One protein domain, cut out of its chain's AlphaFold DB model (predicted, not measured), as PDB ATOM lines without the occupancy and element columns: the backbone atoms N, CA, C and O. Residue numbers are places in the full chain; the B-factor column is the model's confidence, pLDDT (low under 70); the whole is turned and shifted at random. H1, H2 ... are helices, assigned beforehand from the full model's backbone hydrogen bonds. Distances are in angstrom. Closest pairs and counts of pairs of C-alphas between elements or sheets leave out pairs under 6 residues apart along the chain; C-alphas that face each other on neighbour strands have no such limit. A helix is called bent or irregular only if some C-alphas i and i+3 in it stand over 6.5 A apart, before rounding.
ATOM      1  N   ARG A   4     103.952 118.642 148.679       89.50
ATOM      2  CA  ARG A   4     104.874 117.708 148.007       89.50
ATOM      3  C   ARG A   4     106.220 117.635 148.724       89.50
ATOM      4  O   ARG A   4     106.686 116.544 149.029       89.50
ATOM      5  N   TYR A   5     106.785 118.789 149.075       90.31
ATOM      6  CA  TYR A   5     108.076 118.842 149.750       90.31
ATOM      7  C   TYR A   5     108.008 118.268 151.174       90.31
ATOM      8  O   TYR A   5     108.927 117.590 151.630       90.31
ATOM      9  N   ARG A   6     106.877 118.455 151.865       90.81
ATOM     10  CA  ARG A   6     106.643 117.831 153.173       90.81
ATOM     11  C   ARG A   6     106.581 116.306 153.089       90.81
ATOM     12  O   ARG A   6     107.169 115.644 153.935       90.81
ATOM     13  N   ILE A   7     105.867 115.766 152.097       92.06
ATOM     14  CA  ILE A   7     105.776 114.314 151.877       92.06
ATOM     15  C   ILE A   7     107.167 113.753 151.585       92.06
ATOM     16  O   ILE A   7     107.575 112.812 152.248       92.06
ATOM     17  N   PHE A   8     107.916 114.384 150.677       91.81
ATOM     18  CA  PHE A   8     109.290 113.991 150.366       91.81
ATOM     19  C   PHE A   8     110.174 113.900 151.621       91.81
ATOM     20  O   PHE A   8     110.780 112.860 151.862       91.81
ATOM     21  N   ASN A   9     110.184 114.941 152.464       93.50
ATOM     22  CA  ASN A   9     110.979 114.937 153.694       93.50
ATOM     23  C   ASN A   9     110.570 113.823 154.667       93.50
ATOM     24  O   ASN A   9     111.446 113.184 155.241       93.50
ATOM     25  N   TRP A  10     109.270 113.560 154.830       94.94
ATOM     26  CA  TRP A  10     108.793 112.451 155.663       94.94
ATOM     27  C   TRP A  10     109.197 111.085 155.111       94.94
ATOM     28  O   TRP A  10     109.612 110.223 155.882       94.94
ATOM     29  N   THR A  11     109.115 110.893 153.793       94.62
ATOM     30  CA  THR A  11     109.528 109.644 153.144       94.62
ATOM     31  C   THR A  11     111.016 109.382 153.362       94.62
ATOM     32  O   THR A  11     111.385 108.292 153.796       94.62
ATOM     33  N   VAL A  12     111.871 110.382 153.115       94.56
ATOM     34  CA  VAL A  12     113.322 110.239 153.310       94.56
ATOM     35  C   VAL A  12     113.652 110.037 154.789       94.56
ATOM     36  O   VAL A  12     114.412 109.133 155.121       94.56
ATOM     37  N   PHE A  13     113.031 110.804 155.688       95.94
ATOM     38  CA  PHE A  13     113.212 110.642 157.132       95.94
ATOM     39  C   PHE A  13     112.858 109.224 157.597       95.94
ATOM     40  O   PHE A  13     113.657 108.577 158.271       95.94
ATOM     41  N   GLY A  14     111.701 108.702 157.175       95.38
ATOM     42  CA  GLY A  14     111.284 107.335 157.486       95.38
ATOM     43  C   GLY A  14     112.270 106.287 156.965       95.38
ATOM     44  O   GLY A  14     112.597 105.343 157.683       95.38
ATOM     45  N   PHE A  15     112.802 106.477 155.755       94.31
ATOM     46  CA  PHE A  15     113.802 105.578 155.181       94.31
ATOM     47  C   PHE A  15     115.134 105.606 155.946       94.31
ATOM     48  O   PHE A  15     115.718 104.554 156.205       94.31
ATOM     49  N   VAL A  16     115.594 106.788 156.364       94.00
ATOM     50  CA  VAL A  16     116.811 106.942 157.177       94.00
ATOM     51  C   VAL A  16     116.636 106.284 158.545       94.00
ATOM     52  O   VAL A  16     117.507 105.526 158.972       94.00
ATOM     53  N   CYS A  17     115.495 106.491 159.208       93.81
ATOM     54  CA  CYS A  17     115.173 105.808 160.462       93.81
ATOM     55  C   CYS A  17     115.126 104.284 160.291       93.81
ATOM     56  O   CYS A  17     115.659 103.555 161.127       93.81
ATOM     57  N   TYR A  18     114.538 103.795 159.195       93.12
ATOM     58  CA  TYR A  18     114.524 102.371 158.872       93.12
ATOM     59  C   TYR A  18     115.943 101.811 158.689       93.12
ATOM     60  O   TYR A  18     116.273 100.780 159.277       93.12
ATOM     61  N   MET A  19     116.804 102.508 157.941       91.38
ATOM     62  CA  MET A  19     118.208 102.125 157.754       91.38
ATOM     63  C   MET A  19     118.986 102.108 159.072       91.38
ATOM     64  O   MET A  19     119.755 101.182 159.326       91.38
ATOM     65  N   ALA A  20     118.751 103.092 159.937       89.44
ATOM     66  CA  ALA A  20     119.371 103.158 161.253       89.44
ATOM     67  C   ALA A  20     118.904 102.007 162.167       89.44
ATOM     68  O   ALA A  20     119.702 101.431 162.899       89.44
ATOM     69  N   ALA A  21     117.636 101.601 162.075       90.44
ATOM     70  CA  ALA A  21     117.086 100.473 162.831       90.44
ATOM     71  C   ALA A  21     117.425  99.092 162.230       90.44
ATOM     72  O   ALA A  21     117.201  98.057 162.866       90.44
ATOM     73  N   LEU A  22     117.982  99.047 161.017       89.19
ATOM     74  CA  LEU A  22     118.267  97.825 160.266       89.19
ATOM     75  C   LEU A  22     119.130  96.802 161.031       89.19
ATOM     76  O   LEU A  22     118.825  95.617 160.932       89.19
ATOM     77  N   PRO A  23     120.140  97.176 161.845       87.06
ATOM     78  CA  PRO A  23     120.879  96.225 162.680       87.06
ATOM     79  C   PRO A  23     119.994  95.452 163.664       87.06
ATOM     80  O   PRO A  23     120.170  94.244 163.849       87.06
ATOM     81  N   VAL A  24     119.019  96.137 164.269       87.69
ATOM     82  CA  VAL A  24     118.076  95.547 165.227       87.69
ATOM     83  C   VAL A  24     117.119  94.611 164.495       87.69
ATOM     84  O   VAL A  24     116.991  93.443 164.870       87.69
ATOM     85  N   PHE A  25     116.531  95.081 163.391       86.50
ATOM     86  CA  PHE A  25     115.661  94.262 162.545       86.50
ATOM     87  C   PHE A  25     116.388  93.036 161.989       86.50
ATOM     88  O   PHE A  25     115.867  91.924 162.043       86.50
ATOM     89  N   ALA A  26     117.620  93.202 161.509       85.06
ATOM     90  CA  ALA A  26     118.410  92.108 160.966       85.06
ATOM     91  C   ALA A  26     118.733  91.053 162.029       85.06
ATOM     92  O   ALA A  26     118.731  89.863 161.718       85.06
ATOM     93  N   ARG A  27     118.984  91.456 163.280       85.31
ATOM     94  CA  ARG A  27     119.188  90.511 164.385       85.31
ATOM     95  C   ARG A  27     117.918  89.711 164.677       85.31
ATOM     96  O   ARG A  27     117.993  88.487 164.750       85.31
ATOM     97  N   ALA A  28     116.774  90.386 164.783       86.38
ATOM     98  CA  ALA A  28     115.485  89.737 165.016       86.38
ATOM     99  C   ALA A  28     115.131  88.752 163.888       86.38
ATOM    100  O   ALA A  28     114.778  87.603 164.142       86.38
ATOM    101  N   MET A  29     115.312  89.159 162.633       86.19
ATOM    102  CA  MET A  29     114.969  88.321 161.485       86.19
ATOM    103  C   MET A  29     115.923  87.140 161.287       86.19
ATOM    104  O   MET A  29     115.476  86.071 160.877       86.19
ATOM    105  N   ARG A  30     117.214  87.272 161.626       85.38
ATOM    106  CA  ARG A  30     118.135  86.117 161.657       85.38
ATOM    107  C   ARG A  30     117.721  85.075 162.688       85.38
ATOM    108  O   ARG A  30     117.971  83.897 162.461       85.38
ATOM    109  N   PHE A  31     117.116  85.502 163.794       85.94
ATOM    110  CA  PHE A  31     116.597  84.598 164.815       85.94
ATOM    111  C   PHE A  31     115.295  83.919 164.363       85.94
ATOM    112  O   PHE A  31     115.178  82.704 164.471       85.94
ATOM    113  N   LEU A  32     114.350  84.681 163.804       89.81
ATOM    114  CA  LEU A  32     113.034  84.165 163.405       89.81
ATOM    115  C   LEU A  32     113.064  83.338 162.108       89.81
ATOM    116  O   LEU A  32     112.381  82.325 162.009       89.81
ATOM    117  N   LEU A  33     113.828  83.770 161.100       88.31
ATOM    118  CA  LEU A  33     113.821  83.196 159.746       88.31
ATOM    119  C   LEU A  33     115.252  83.027 159.189       88.31
ATOM    120  O   LEU A  33     115.603  83.612 158.157       88.31
ATOM    121  N   PRO A  34     116.099  82.189 159.813       81.62
ATOM    122  CA  PRO A  34     117.521  82.056 159.472       81.62
ATOM    123  C   PRO A  34     117.799  81.520 158.059       81.62
ATOM    124  O   PRO A  34     118.906  81.690 157.545       81.62
ATOM    125  N   GLN A  35     116.834  80.842 157.431       79.69
ATOM    126  CA  GLN A  35     116.973  80.320 156.064       79.69
ATOM    127  C   GLN A  35     116.735  81.398 155.001       79.69
ATOM    128  O   GLN A  35     117.333  81.355 153.926       79.69
ATOM    129  N   ILE A  36     115.880  82.375 155.315       79.81
ATOM    130  CA  ILE A  36     115.494  83.463 154.410       79.81
ATOM    131  C   ILE A  36     116.438  84.651 154.608       79.81
ATOM    132  O   ILE A  36     116.860  85.280 153.643       79.81
ATOM    133  N   TRP A  37     116.844  84.918 155.853       79.00
ATOM    134  CA  TRP A  37     117.654  86.082 156.216       79.00
ATOM    135  C   TRP A  37     119.168  85.875 156.034       79.00
ATOM    136  O   TRP A  37     119.990  86.268 156.870       79.00
ATOM    137  N   ARG A  38     119.543  85.238 154.922       79.75
ATOM    138  CA  ARG A  38     120.930  85.102 154.450       79.75
ATOM    139  C   ARG A  38     121.155  86.049 153.276       79.75
ATOM    140  O   ARG A  38     120.219  86.411 152.574       79.75
ATOM    141  N   CYS A  39     122.401  86.456 153.048       84.44
ATOM    142  CA  CYS A  39     122.739  87.294 151.900       84.44
ATOM    143  C   CYS A  39     122.438  86.538 150.594       84.44
ATOM    144  O   CYS A  39     123.133  85.574 150.268       84.44
ATOM    145  N   SER A  40     121.417  86.977 149.852       86.06
ATOM    146  CA  SER A  40     121.017  86.347 148.587       86.06
ATOM    147  C   SER A  40     122.146  86.356 147.565       86.06
ATOM    148  O   SER A  40     122.372  85.348 146.909       86.06
ATOM    149  N   TYR A  41     122.900  87.459 147.489       86.50
ATOM    150  CA  TYR A  41     124.044  87.571 146.588       86.50
ATOM    151  C   TYR A  41     125.092  86.499 146.893       86.50
ATOM    152  O   TYR A  41     125.401  85.701 146.018       86.50
ATOM    153  N   LEU A  42     125.548  86.400 148.147       85.69
ATOM    154  CA  LEU A  42     126.530  85.391 148.558       85.69
ATOM    155  C   LEU A  42     126.033  83.963 148.293       85.69
ATOM    156  O   LEU A  42     126.807  83.113 147.870       85.69
ATOM    157  N   ARG A  43     124.740  83.695 148.514       86.06
ATOM    158  CA  ARG A  43     124.143  82.379 148.247       86.06
ATOM    159  C   ARG A  43     124.123  82.033 146.755       86.06
ATOM    160  O   ARG A  43     124.286  80.869 146.418       86.06
ATOM    161  N   MET A  44     123.876  83.016 145.890       88.06
ATOM    162  CA  MET A  44     123.772  82.819 144.441       88.06
ATOM    163  C   MET A  44     125.139  82.784 143.753       88.06
ATOM    164  O   MET A  44     125.330  81.996 142.835       88.06
ATOM    165  N   THR A  45     126.076  83.638 144.171       87.50
ATOM    166  CA  THR A  45     127.356  83.845 143.470       87.50
ATOM    167  C   THR A  45     128.554  83.225 144.183       87.50
ATOM    168  O   THR A  45     129.626  83.137 143.595       87.50
ATOM    169  N   GLY A  46     128.416  82.846 145.458       86.38
ATOM    170  CA  GLY A  46     129.535  82.418 146.303       86.38
ATOM    171  C   GLY A  46     130.503  83.545 146.687       86.38
ATOM    172  O   GLY A  46     131.469  83.294 147.400       86.38
ATOM    173  N   GLN A  47     130.253  84.788 146.256       85.31
ATOM    174  CA  GLN A  47     131.146  85.929 146.469       85.31
ATOM    175  C   GLN A  47     130.542  86.973 147.425       85.31
ATOM    176  O   GLN A  47     129.319  87.145 147.466       85.31
ATOM    177  N   PRO A  48     131.365  87.717 148.189       85.25
ATOM    178  CA  PRO A  48     130.877  88.838 148.986       85.25
ATOM    179  C   PRO A  48     130.362  89.973 148.082       85.25
ATOM    180  O   PRO A  48     130.984  90.338 147.083       85.25
ATOM    181  N   CYS A  49     129.213  90.553 148.441       86.75
ATOM    182  CA  CYS A  49     128.673  91.734 147.762       86.75
ATOM    183  C   CYS A  49     129.419  93.017 148.191       86.75
ATOM    184  O   CYS A  49     130.022  93.031 149.266       86.75
ATOM    185  N   PRO A  50     129.336  94.121 147.420       85.94
ATOM    186  CA  PRO A  50     129.949  95.406 147.794       85.94
ATOM    187  C   PRO A  50     129.487  95.933 149.164       85.94
ATOM    188  O   PRO A  50     130.240  96.589 149.872       85.94
ATOM    189  N   PHE A  51     128.263  95.592 149.572       88.19
ATOM    190  CA  PHE A  51     127.668  95.986 150.855       88.19
ATOM    191  C   PHE A  51     127.889  94.953 151.971       88.19
ATOM    192  O   PHE A  51     127.254  95.014 153.028       88.19
ATOM    193  N   CYS A  52     128.722  93.935 151.737       88.31
ATOM    194  CA  CYS A  52     128.967  92.906 152.738       88.31
ATOM    195  C   CYS A  52     129.628  93.542 153.968       88.31
ATOM    196  O   CYS A  52     130.454  94.445 153.852       88.31
ATOM    197  N   GLY A  53     129.231  93.100 155.161       86.00
ATOM    198  CA  GLY A  53     129.720  93.653 156.428       86.00
ATOM    199  C   GLY A  53     128.977  94.898 156.923       86.00
ATOM    200  O   GLY A  53     128.823  95.026 158.134       86.00
ATOM    201  N   THR A  54     128.394  95.726 156.046       90.56
ATOM    202  CA  THR A  54     127.804  97.032 156.406       90.56
ATOM    203  C   THR A  54     126.767  96.961 157.530       90.56
ATOM    204  O   THR A  54     126.839  97.714 158.495       90.56
ATOM    205  N   THR A  55     125.811  96.029 157.472       88.56
ATOM    206  CA  THR A  55     124.807  95.881 158.545       88.56
ATOM    207  C   THR A  55     125.431  95.468 159.880       88.56
ATOM    208  O   THR A  55     124.960  95.877 160.938       88.56
ATOM    209  N   GLY A  56     126.475  94.634 159.841       88.00
ATOM    210  CA  GLY A  56     127.193  94.206 161.042       88.00
ATOM    211  C   GLY A  56     128.024  95.340 161.635       88.00
ATOM    212  O   GLY A  56     128.026  95.525 162.847       88.00
ATOM    213  N   ASP A  57     128.661  96.128 160.780       92.25
ATOM    214  CA  ASP A  57     129.417  97.317 161.159       92.25
ATOM    215  C   ASP A  57     128.517  98.407 161.756       92.25
ATOM    216  O   ASP A  57     128.858  98.985 162.782       92.25
ATOM    217  N   LEU A  58     127.319  98.629 161.201       91.12
ATOM    218  CA  LEU A  58     126.316  99.509 161.813       91.12
ATOM    219  C   LEU A  58     125.873  99.000 163.193       91.12
ATOM    220  O   LEU A  58     125.679  99.794 164.111       91.12
ATOM    221  N   ALA A  59     125.750  97.679 163.368       89.88
ATOM    222  CA  ALA A  59     125.472  97.098 164.681       89.88
ATOM    223  C   ALA A  59     126.612  97.381 165.670       89.88
ATOM    224  O   ALA A  59     126.347  97.752 166.809       89.88
ATOM    225  N   ARG A  60     127.873  97.223 165.244       90.69
ATOM    226  CA  ARG A  60     129.067  97.521 166.057       90.69
ATOM    227  C   ARG A  60     129.122  98.993 166.452       90.69
ATOM    228  O   ARG A  60     129.328  99.282 167.628       90.69
ATOM    229  N   LEU A  61     128.836  99.887 165.506       91.12
ATOM    230  CA  LEU A  61     128.779 101.328 165.737       91.12
ATOM    231  C   LEU A  61     127.766 101.678 166.835       91.12
ATOM    232  O   LEU A  61     128.055 102.494 167.704       91.12
ATOM    233  N   TRP A  62     126.615 100.998 166.854       86.50
ATOM    234  CA  TRP A  62     125.593 101.169 167.895       86.50
ATOM    235  C   TRP A  62     126.068 100.795 169.304       86.50
ATOM    236  O   TRP A  62     125.529 101.291 170.289       86.50
ATOM    237  N   HIS A  63     127.071  99.923 169.401       88.56
ATOM    238  CA  HIS A  63     127.706  99.519 170.657       88.56
ATOM    239  C   HIS A  63     129.003 100.306 170.928       88.56
ATOM    240  O   HIS A  63     129.771  99.924 171.806       88.56
ATOM    241  N   GLY A  64     129.274 101.376 170.170       89.94
ATOM    242  CA  GLY A  64     130.470 102.208 170.325       89.94
ATOM    243  C   GLY A  64     131.759 101.582 169.786       89.94
ATOM    244  O   GLY A  64     132.845 102.025 170.148       89.94
ATOM    245  N   ASN A  65     131.667 100.550 168.940       90.94
ATOM    246  CA  ASN A  65     132.828  99.911 168.327       90.94
ATOM    247  C   ASN A  65     133.035 100.418 166.888       90.94
ATOM    248  O   ASN A  65     132.142 100.304 166.048       90.94
ATOM    249  N   PHE A  66     134.233 100.943 166.623       90.06
ATOM    250  CA  PHE A  66     134.638 101.564 165.357       90.06
ATOM    251  C   PHE A  66     135.547 100.669 164.491       90.06
ATOM    252  O   PHE A  66     136.131 101.137 163.519       90.06
ATOM    253  N   ASP A  67     135.675  99.382 164.825       90.88
ATOM    254  CA  ASP A  67     136.343  98.387 163.983       90.88
ATOM    255  C   ASP A  67     135.425  97.974 162.815       90.88
ATOM    256  O   ASP A  67     134.567  97.087 162.946       90.88
ATOM    257  N   PHE A  68     135.561  98.670 161.683       89.06
ATOM    258  CA  PHE A  68     134.732  98.479 160.491       89.06
ATOM    259  C   PHE A  68     135.329  97.440 159.543       89.06
ATOM    260  O   PHE A  68     136.465  97.569 159.090       89.06
ATOM    261  N   ARG A  69     134.528  96.442 159.163       88.00
ATOM    262  CA  ARG A  69     134.905  95.465 158.128       88.00
ATOM    263  C   ARG A  69     134.779  96.037 156.724       88.00
ATOM    264  O   ARG A  69     135.516  95.636 155.828       88.00
ATOM    265  N   ASN A  70     133.818  96.932 156.523       88.50
ATOM    266  CA  ASN A  70     133.601  97.630 155.273       88.50
ATOM    267  C   ASN A  70     134.029  99.100 155.435       88.50
ATOM    268  O   ASN A  70     133.401  99.837 156.202       88.50
ATOM    269  N   PRO A  71     135.061  99.553 154.704       89.31
ATOM    270  CA  PRO A  71     135.593 100.909 154.834       89.31
ATOM    271  C   PRO A  71     134.608 102.003 154.384       89.31
ATOM    272  O   PRO A  71     134.800 103.166 154.726       89.31
ATOM    273  N   VAL A  72     133.525 101.658 153.671       92.88
ATOM    274  CA  VAL A  72     132.456 102.608 153.300       92.88
ATOM    275  C   VAL A  72     131.416 102.774 154.411       92.88
ATOM    276  O   VAL A  72     130.690 103.769 154.425       92.88
ATOM    277  N   THR A  73     131.329 101.850 155.378       92.50
ATOM    278  CA  THR A  73     130.362 101.963 156.480       92.50
ATOM    279  C   THR A  73     130.431 103.297 157.238       92.50
ATOM    280  O   THR A  73     129.365 103.879 157.453       92.50
ATOM    281  N   PRO A  74     131.604 103.842 157.624       92.38
ATOM    282  CA  PRO A  74     131.653 105.149 158.282       92.38
ATOM    283  C   PRO A  74     131.082 106.279 157.411       92.38
ATOM    284  O   PRO A  74     130.361 107.131 157.929       92.38
ATOM    285  N   LEU A  75     131.310 106.256 156.089       93.62
ATOM    286  CA  LEU A  75     130.707 107.228 155.166       93.62
ATOM    287  C   LEU A  75     129.179 107.093 155.135       93.62
ATOM    288  O   LEU A  75     128.475 108.100 155.191       93.62
ATOM    289  N   LEU A  76     128.657 105.861 155.088       94.19
ATOM    290  CA  LEU A  76     127.215 105.612 155.177       94.19
ATOM    291  C   LEU A  76     126.646 106.131 156.506       94.19
ATOM    292  O   LEU A  76     125.604 106.778 156.504       94.19
ATOM    293  N   ALA A  77     127.310 105.864 157.631       93.50
ATOM    294  CA  ALA A  77     126.856 106.316 158.943       93.50
ATOM    295  C   ALA A  77     126.808 107.851 159.032       93.50
ATOM    296  O   ALA A  77     125.816 108.407 159.504       93.50
ATOM    297  N   MET A  78     127.832 108.537 158.511       93.81
ATOM    298  CA  MET A  78     127.840 109.997 158.397       93.81
ATOM    299  C   MET A  78     126.705 110.514 157.512       93.81
ATOM    300  O   MET A  78     126.023 111.461 157.896       93.81
ATOM    301  N   PHE A  79     126.476 109.887 156.354       95.19
ATOM    302  CA  PHE A  79     125.375 110.242 155.458       95.19
ATOM    303  C   PHE A  79     124.013 110.096 156.150       95.19
ATOM    304  O   PHE A  79     123.199 111.016 156.100       95.19
ATOM    305  N   LEU A  80     123.780 108.979 156.850       94.44
ATOM    306  CA  LEU A  80     122.541 108.745 157.595       94.44
ATOM    307  C   LEU A  80     122.346 109.772 158.716       94.44
ATOM    308  O   LEU A  80     121.245 110.298 158.864       94.44
ATOM    309  N   LEU A  81     123.396 110.086 159.482       94.38
ATOM    310  CA  LEU A  81     123.329 111.094 160.543       94.38
ATOM    311  C   LEU A  81     123.034 112.485 159.971       94.38
ATOM    312  O   LEU A  81     122.161 113.189 160.481       94.38
ATOM    313  N   PHE A  82     123.735 112.866 158.902       95.06
ATOM    314  CA  PHE A  82     123.527 114.137 158.222       95.06
ATOM    315  C   PHE A  82     122.093 114.263 157.701       95.06
ATOM    316  O   PHE A  82     121.425 115.248 158.007       95.06
ATOM    317  N   GLU A  83     121.585 113.256 156.985       95.06
ATOM    318  CA  GLU A  83     120.204 113.249 156.496       95.06
ATOM    319  C   GLU A  83     119.200 113.278 157.651       95.06
ATOM    320  O   GLU A  83     118.242 114.044 157.604       95.06
ATOM    321  N   LEU A  84     119.419 112.520 158.727       94.81
ATOM    322  CA  LEU A  84     118.514 112.527 159.876       94.81
ATOM    323  C   LEU A  84     118.388 113.932 160.484       94.81
ATOM    324  O   LEU A  84     117.274 114.413 160.713       94.81
ATOM    325  N   VAL A  85     119.518 114.609 160.703       95.38
ATOM    326  CA  VAL A  85     119.554 115.980 161.233       95.38
ATOM    327  C   VAL A  85     118.936 116.957 160.234       95.38
ATOM    328  O   VAL A  85     118.062 117.746 160.602       95.38
ATOM    329  N   TRP A  86     119.330 116.882 158.963       94.62
ATOM    330  CA  TRP A  86     118.853 117.772 157.907       94.62
ATOM    331  C   TRP A  86     117.336 117.679 157.719       94.62
ATOM    332  O   TRP A  86     116.637 118.696 157.771       94.62
ATOM    333  N   ARG A  87     116.797 116.461 157.598       94.75
ATOM    334  CA  ARG A  87     115.353 116.217 157.475       94.75
ATOM    335  C   ARG A  87     114.600 116.683 158.716       94.75
ATOM    336  O   ARG A  87     113.547 117.301 158.570       94.75
ATOM    337  N   SER A  88     115.150 116.475 159.915       93.88
ATOM    338  CA  SER A  88     114.556 116.982 161.163       93.88
ATOM    339  C   SER A  88     114.444 118.508 161.148       93.88
ATOM    340  O   SER A  88     113.373 119.055 161.415       93.88
ATOM    341  N   VAL A  89     115.512 119.210 160.755       93.62
ATOM    342  CA  VAL A  89     115.505 120.675 160.631       93.62
ATOM    343  C   VAL A  89     114.467 121.133 159.605       93.62
ATOM    344  O   VAL A  89     113.674 122.029 159.902       93.62
ATOM    345  N   LEU A  90     114.426 120.519 158.418       92.88
ATOM    346  CA  LEU A  90     113.468 120.879 157.366       92.88
ATOM    347  C   LEU A  90     112.011 120.634 157.782       92.88
ATOM    348  O   LEU A  90     111.151 121.469 157.494       92.88
ATOM    349  N   LEU A  91     111.730 119.539 158.493       92.69
ATOM    350  CA  LEU A  91     110.393 119.218 159.005       92.69
ATOM    351  C   LEU A  91     109.927 120.201 160.089       92.69
ATOM    352  O   LEU A  91     108.738 120.523 160.145       92.69
ATOM    353  N   LEU A  92     110.845 120.720 160.910       91.81
ATOM    354  CA  LEU A  92     110.543 121.741 161.920       91.81
ATOM    355  C   LEU A  92     110.298 123.132 161.304       91.81
ATOM    356  O   LEU A  92     109.576 123.954 161.880       91.81
ATOM    357  N   ARG A  93     110.847 123.423 160.116       89.19
ATOM    358  CA  ARG A  93     110.652 124.719 159.446       89.19
ATOM    359  C   ARG A  93     109.294 124.806 158.742       89.19
ATOM    360  O   ARG A  93     108.984 124.086 157.797       89.19
ATOM    361  N   ARG A  94     108.481 125.795 159.134       74.56
ATOM    362  CA  ARG A  94     107.128 125.998 158.573       74.56
ATOM    363  C   ARG A  94     107.113 126.616 157.170       74.56
ATOM    364  O   ARG A  94     106.203 126.329 156.386       74.56
ATOM    365  N   ARG A  95     108.093 127.457 156.820       82.38
ATOM    366  CA  ARG A  95     108.164 128.166 155.528       82.38
ATOM    367  C   ARG A  95     109.492 127.871 154.835       82.38
ATOM    368  O   ARG A  95     110.545 128.207 155.358       82.38
ATOM    369  N   LEU A  96     109.411 127.240 153.666       85.94
ATOM    370  CA  LEU A  96     110.538 126.905 152.798       85.94
ATOM    371  C   LEU A  96     110.106 127.168 151.349       85.94
ATOM    372  O   LEU A  96     108.945 126.886 151.029       85.94
ATOM    373  N   PRO A  97     110.988 127.712 150.497       85.62
ATOM    374  CA  PRO A  97     110.651 128.013 149.111       85.62
ATOM    375  C   PRO A  97     110.562 126.735 148.267       85.62
ATOM    376  O   PRO A  97     111.377 125.827 148.419       85.62
ATOM    377  N   ALA A  98     109.620 126.694 147.320       79.94
ATOM    378  CA  ALA A  98     109.387 125.541 146.442       79.94
ATOM    379  C   ALA A  98     110.643 125.106 145.662       79.94
ATOM    380  O   ALA A  98     110.878 123.920 145.450       79.94
ATOM    381  N   ARG A  99     111.486 126.072 145.264       86.56
ATOM    382  CA  ARG A  99     112.741 125.814 144.535       86.56
ATOM    383  C   ARG A  99     113.753 125.009 145.354       86.56
ATOM    384  O   ARG A  99     114.533 124.269 144.764       86.56
ATOM    385  N   LEU A 100     113.731 125.118 146.687       89.19
ATOM    386  CA  LEU A 100     114.653 124.381 147.553       89.19
ATOM    387  C   LEU A 100     114.443 122.869 147.445       89.19
ATOM    388  O   LEU A 100     115.411 122.131 147.531       89.19
ATOM    389  N   MET A 101     113.211 122.418 147.177       89.75
ATOM    390  CA  MET A 101     112.901 120.998 146.991       89.75
ATOM    391  C   MET A 101     113.732 120.369 145.867       89.75
ATOM    392  O   MET A 101     114.232 119.264 146.033       89.75
ATOM    393  N   TRP A 102     113.886 121.058 144.732       90.38
ATOM    394  CA  TRP A 102     114.638 120.531 143.591       90.38
ATOM    395  C   TRP A 102     116.140 120.482 143.864       90.38
ATOM    396  O   TRP A 102     116.785 119.493 143.528       90.38
ATOM    397  N   TRP A 103     116.682 121.512 144.520       93.38
ATOM    398  CA  TRP A 103     118.083 121.528 144.950       93.38
ATOM    399  C   TRP A 103     118.383 120.435 145.975       93.38
ATOM    400  O   TRP A 103     119.376 119.732 145.846       93.38
ATOM    401  N   ASP A 104     117.500 120.260 146.953       92.94
ATOM    402  CA  ASP A 104     117.600 119.230 147.987       92.94
ATOM    403  C   ASP A 104     117.485 117.817 147.396       92.94
ATOM    404  O   ASP A 104     118.298 116.951 147.705       92.94
ATOM    405  N   LEU A 105     116.549 117.594 146.467       92.69
ATOM    406  CA  LEU A 105     116.452 116.335 145.725       92.69
ATOM    407  C   LEU A 105     117.728 116.054 144.920       92.69
ATOM    408  O   LEU A 105     118.250 114.941 144.969       92.69
ATOM    409  N   GLY A 106     118.240 117.056 144.199       95.25
ATOM    410  CA  GLY A 106     119.480 116.936 143.431       95.25
ATOM    411  C   GLY A 106     120.680 116.604 144.319       95.25
ATOM    412  O   GLY A 106     121.432 115.682 144.010       95.25
ATOM    413  N   ALA A 107     120.820 117.292 145.455       94.56
ATOM    414  CA  ALA A 107     121.873 117.027 146.432       94.56
ATOM    415  C   ALA A 107     121.758 115.615 147.026       94.56
ATOM    416  O   ALA A 107     122.759 114.906 147.111       94.56
ATOM    417  N   HIS A 108     120.546 115.171 147.367       94.25
ATOM    418  CA  HIS A 108     120.307 113.828 147.894       94.25
ATOM    419  C   HIS A 108     120.679 112.735 146.880       94.25
ATOM    420  O   HIS A 108     121.392 111.790 147.217       94.25
ATOM    421  N   ILE A 109     120.258 112.884 145.618       95.19
ATOM    422  CA  ILE A 109     120.605 111.950 144.534       95.19
ATOM    423  C   ILE A 109     122.117 111.928 144.298       95.19
ATOM    424  O   ILE A 109     122.693 110.850 144.128       95.19
ATOM    425  N   LEU A 110     122.769 113.093 144.309       96.25
ATOM    426  CA  LEU A 110     124.216 113.194 144.137       96.25
ATOM    427  C   LEU A 110     124.956 112.474 145.271       96.25
ATOM    428  O   LEU A 110     125.832 111.658 144.999       96.25
ATOM    429  N   LEU A 111     124.577 112.717 146.528       95.00
ATOM    430  CA  LEU A 111     125.184 112.061 147.689       95.00
ATOM    431  C   LEU A 111     124.988 110.541 147.662       95.00
ATOM    432  O   LEU A 111     125.942 109.801 147.900       95.00
ATOM    433  N   LEU A 112     123.787 110.065 147.313       94.06
ATOM    434  CA  LEU A 112     123.530 108.632 147.139       94.06
ATOM    435  C   LEU A 112     124.377 108.030 146.012       94.06
ATOM    436  O   LEU A 112     124.920 106.938 146.173       94.06
ATOM    437  N   SER A 113     124.524 108.746 144.897       95.25
ATOM    438  CA  SER A 113     125.360 108.321 143.768       95.25
ATOM    439  C   SER A 113     126.834 108.233 144.157       95.25
ATOM    440  O   SER A 113     127.496 107.257 143.817       95.25
ATOM    441  N   LEU A 114     127.342 109.210 144.914       95.25
ATOM    442  CA  LEU A 114     128.714 109.200 145.429       95.25
ATOM    443  C   LEU A 114     128.941 108.048 146.410       95.25
ATOM    444  O   LEU A 114     129.957 107.361 146.325       95.25
ATOM    445  N   LEU A 115     127.982 107.795 147.304       94.50
ATOM    446  CA  LEU A 115     128.052 106.683 148.247       94.50
ATOM    447  C   LEU A 115     128.062 105.334 147.516       94.50
ATOM    448  O   LEU A 115     128.890 104.474 147.814       94.50
ATOM    449  N   LEU A 116     127.178 105.156 146.530       93.75
ATOM    450  CA  LEU A 116     127.160 103.968 145.677       93.75
ATOM    451  C   LEU A 116     128.476 103.818 144.902       93.75
ATOM    452  O   LEU A 116     129.033 102.723 144.851       93.75
ATOM    453  N   GLY A 117     128.993 104.916 144.351       93.75
ATOM    454  CA  GLY A 117     130.294 104.962 143.694       93.75
ATOM    455  C   GLY A 117     131.416 104.495 144.619       93.75
ATOM    456  O   GLY A 117     132.206 103.650 144.218       93.75
ATOM    457  N   ALA A 118     131.440 104.943 145.877       93.38
ATOM    458  CA  ALA A 118     132.421 104.491 146.865       93.38
ATOM    459  C   ALA A 118     132.331 102.977 147.123       93.38
ATOM    460  O   ALA A 118     133.355 102.293 147.110       93.38
ATOM    461  N   TYR A 119     131.118 102.433 147.281       92.25
ATOM    462  CA  TYR A 119     130.905 100.985 147.410       92.25
ATOM    463  C   TYR A 119     131.432 100.204 146.203       92.25
ATOM    464  O   TYR A 119     132.096  99.182 146.378       92.25
ATOM    465  N   LEU A 120     131.159 100.678 144.988       91.62
ATOM    466  CA  LEU A 120     131.605 100.018 143.763       91.62
ATOM    467  C   LEU A 120     133.119 100.140 143.568       91.62
ATOM    468  O   LEU A 120     133.763  99.134 143.292       91.62
ATOM    469  N   CYS A 121     133.699 101.325 143.759       91.00
ATOM    470  CA  CYS A 121     135.137 101.554 143.627       91.00
ATOM    471  C   CYS A 121     135.935 100.659 144.573       91.00
ATOM    472  O   CYS A 121     136.875 100.002 144.135       91.00
ATOM    473  N   ILE A 122     135.540 100.581 145.849       87.56
ATOM    474  CA  ILE A 122     136.222  99.714 146.818       87.56
ATOM    475  C   ILE A 122     136.043  98.245 146.447       87.56
ATOM    476  O   ILE A 122     136.989  97.471 146.542       87.56
ATOM    477  N   TRP A 123     134.860  97.851 145.983       85.81
ATOM    478  CA  TRP A 123     134.615  96.474 145.574       85.81
ATOM    479  C   TRP A 123     135.414  96.060 144.332       85.81
ATOM    480  O   TRP A 123     135.943  94.953 144.307       85.81
ATOM    481  N   PHE A 124     135.549  96.933 143.331       86.12
ATOM    482  CA  PHE A 124     136.401  96.680 142.166       86.12
ATOM    483  C   PHE A 124     137.890  96.703 142.521       86.12
ATOM    484  O   PHE A 124     138.629  95.867 142.019       86.12
ATOM    485  N   ALA A 125     138.325  97.601 143.411       84.19
ATOM    486  CA  ALA A 125     139.716  97.667 143.861       84.19
ATOM    487  C   ALA A 125     140.119  96.487 144.764       84.19
ATOM    488  O   ALA A 125     141.289  96.124 144.813       84.19
ATOM    489  N   ALA A 126     139.164  95.894 145.487       74.62
ATOM    490  CA  ALA A 126     139.389  94.744 146.365       74.62
ATOM    491  C   ALA A 126     139.279  93.386 145.647       74.62
ATOM    492  O   ALA A 126     139.480  92.347 146.281       74.62
ATOM    493  N   ARG A 127     138.925  93.368 144.355       66.31
ATOM    494  CA  ARG A 127     138.959  92.148 143.542       66.31
ATOM    495  C   ARG A 127     140.396  91.915 143.049       66.31
ATOM    496  O   ARG A 127     140.952  92.840 142.462       66.31
TER     497      ARG A 127
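What this domain is: This is residues 4 to 127 of the 128 residues of an uncharacterized protein of Victivallales bacterium CCUG 44730 (UniProt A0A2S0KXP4). Three long helical rods, H1a, H4 and H5, make a loose up-and-down bundle, in which each runs against the one before it in the chain; H4 packs on H1a along much of its length, while H5 keeps more distance. At the end of the bundle where H4 begins, H1 turns sharply into its second arm H1b, and the short helix H3 packs on H1b and on the first residues of H4; H2 lies farther out and touches no helix, and residues 31 to 36 stick out. The printed part has 124 residues with five named helices, in the order H1, H2, H3, H4, H5, and no named strand, and its class is all helix. It is only just loose, close to compact, with a radius of gyration of the C-alphas of 16.7 A and spans of 50 by 35 by 29 A.

Where its parts are: H1, residues 4 to 32, was assigned as one helix by its hydrogen bonds, but it is bent: C-alphas 20 and 23 are 7.2 A apart, against about 5 A in a regular helix. Its arm H1a, residues 4 to 20, begins at C-alpha 4 at (104.874, 117.708, 148.007) and is 24.4 A from first to last C-alpha. Its arm H1b, residues 23 to 32, is 14.4 A long; residues 21 and 22 belong to neither arm. H2 holds residues 40 to 45 over 8.5 A, and H3 residues 54 to 62 over 12.4 A. H4, residues 73 to 92, begins at C-alpha 73 at (130.362, 101.963, 156.480) and is 28.5 A long. H5, residues 98 to 125, is 41.3 A long and ends at C-alpha 125 at (139.716, 97.667, 143.861).

How they stand to each other: The arms H1a and H1b stand at a steep tilt of 61 degrees. H4 is the hub, touching three other helices. It touches H1a, closest at the C-alphas of Asn 9 and Arg 87, 5.9 A apart; they run opposite ways at a steep tilt of 37 degrees, only just past shallow. H4 and H5 form a helical hairpin at a shallow tilt of 9 degrees, opposite ways. They only just touch, with 3 pairs of C-alphas within 8 A, through residues 75 to 79 of H4 and 111 to 115 of H5 alone; the closest C-alphas are those of Leu 76 and Leu 115, 7.1 A apart. H1a and H5 run the same way at a shallow tilt of 29 degrees and are close but not clearly touching, with the C-alphas of Tyr 5 and Met 101 6.0 A apart. H3 touches residues 73 to 77 of H4 alone, closest at the C-alphas of Thr 54 and Thr 73, 5.6 A apart, at a steep tilt of 68 degrees, only just short of about perpendicular. H3 also touches H1b at a steep tilt of 66 degrees, closest at the C-alphas of Pro 23 and Ala 59, 5.1 A apart. H2 is apart from H4 and H5, among others. In H1a, H1b, H2, H3 and H4 every O i to N i+4 pair is within hydrogen-bond range; in H5 22 of 24 are.

The domain as a whole: The two C-alphas farthest apart are those of Gly 46 and Arg 95, at 51.3 A. The C-alphas of Arg 4 and Arg 127, the first and last printed residues, are 42.8 A apart. The printed part has no cut. The link from H4 to H5 is tight, the other three are short, and no link is long. Residues 31 to 36, of which 31 and 32 belong to H1b, stand free. The mean pLDDT of the printed part is 89.7, and residue 127 is under 70.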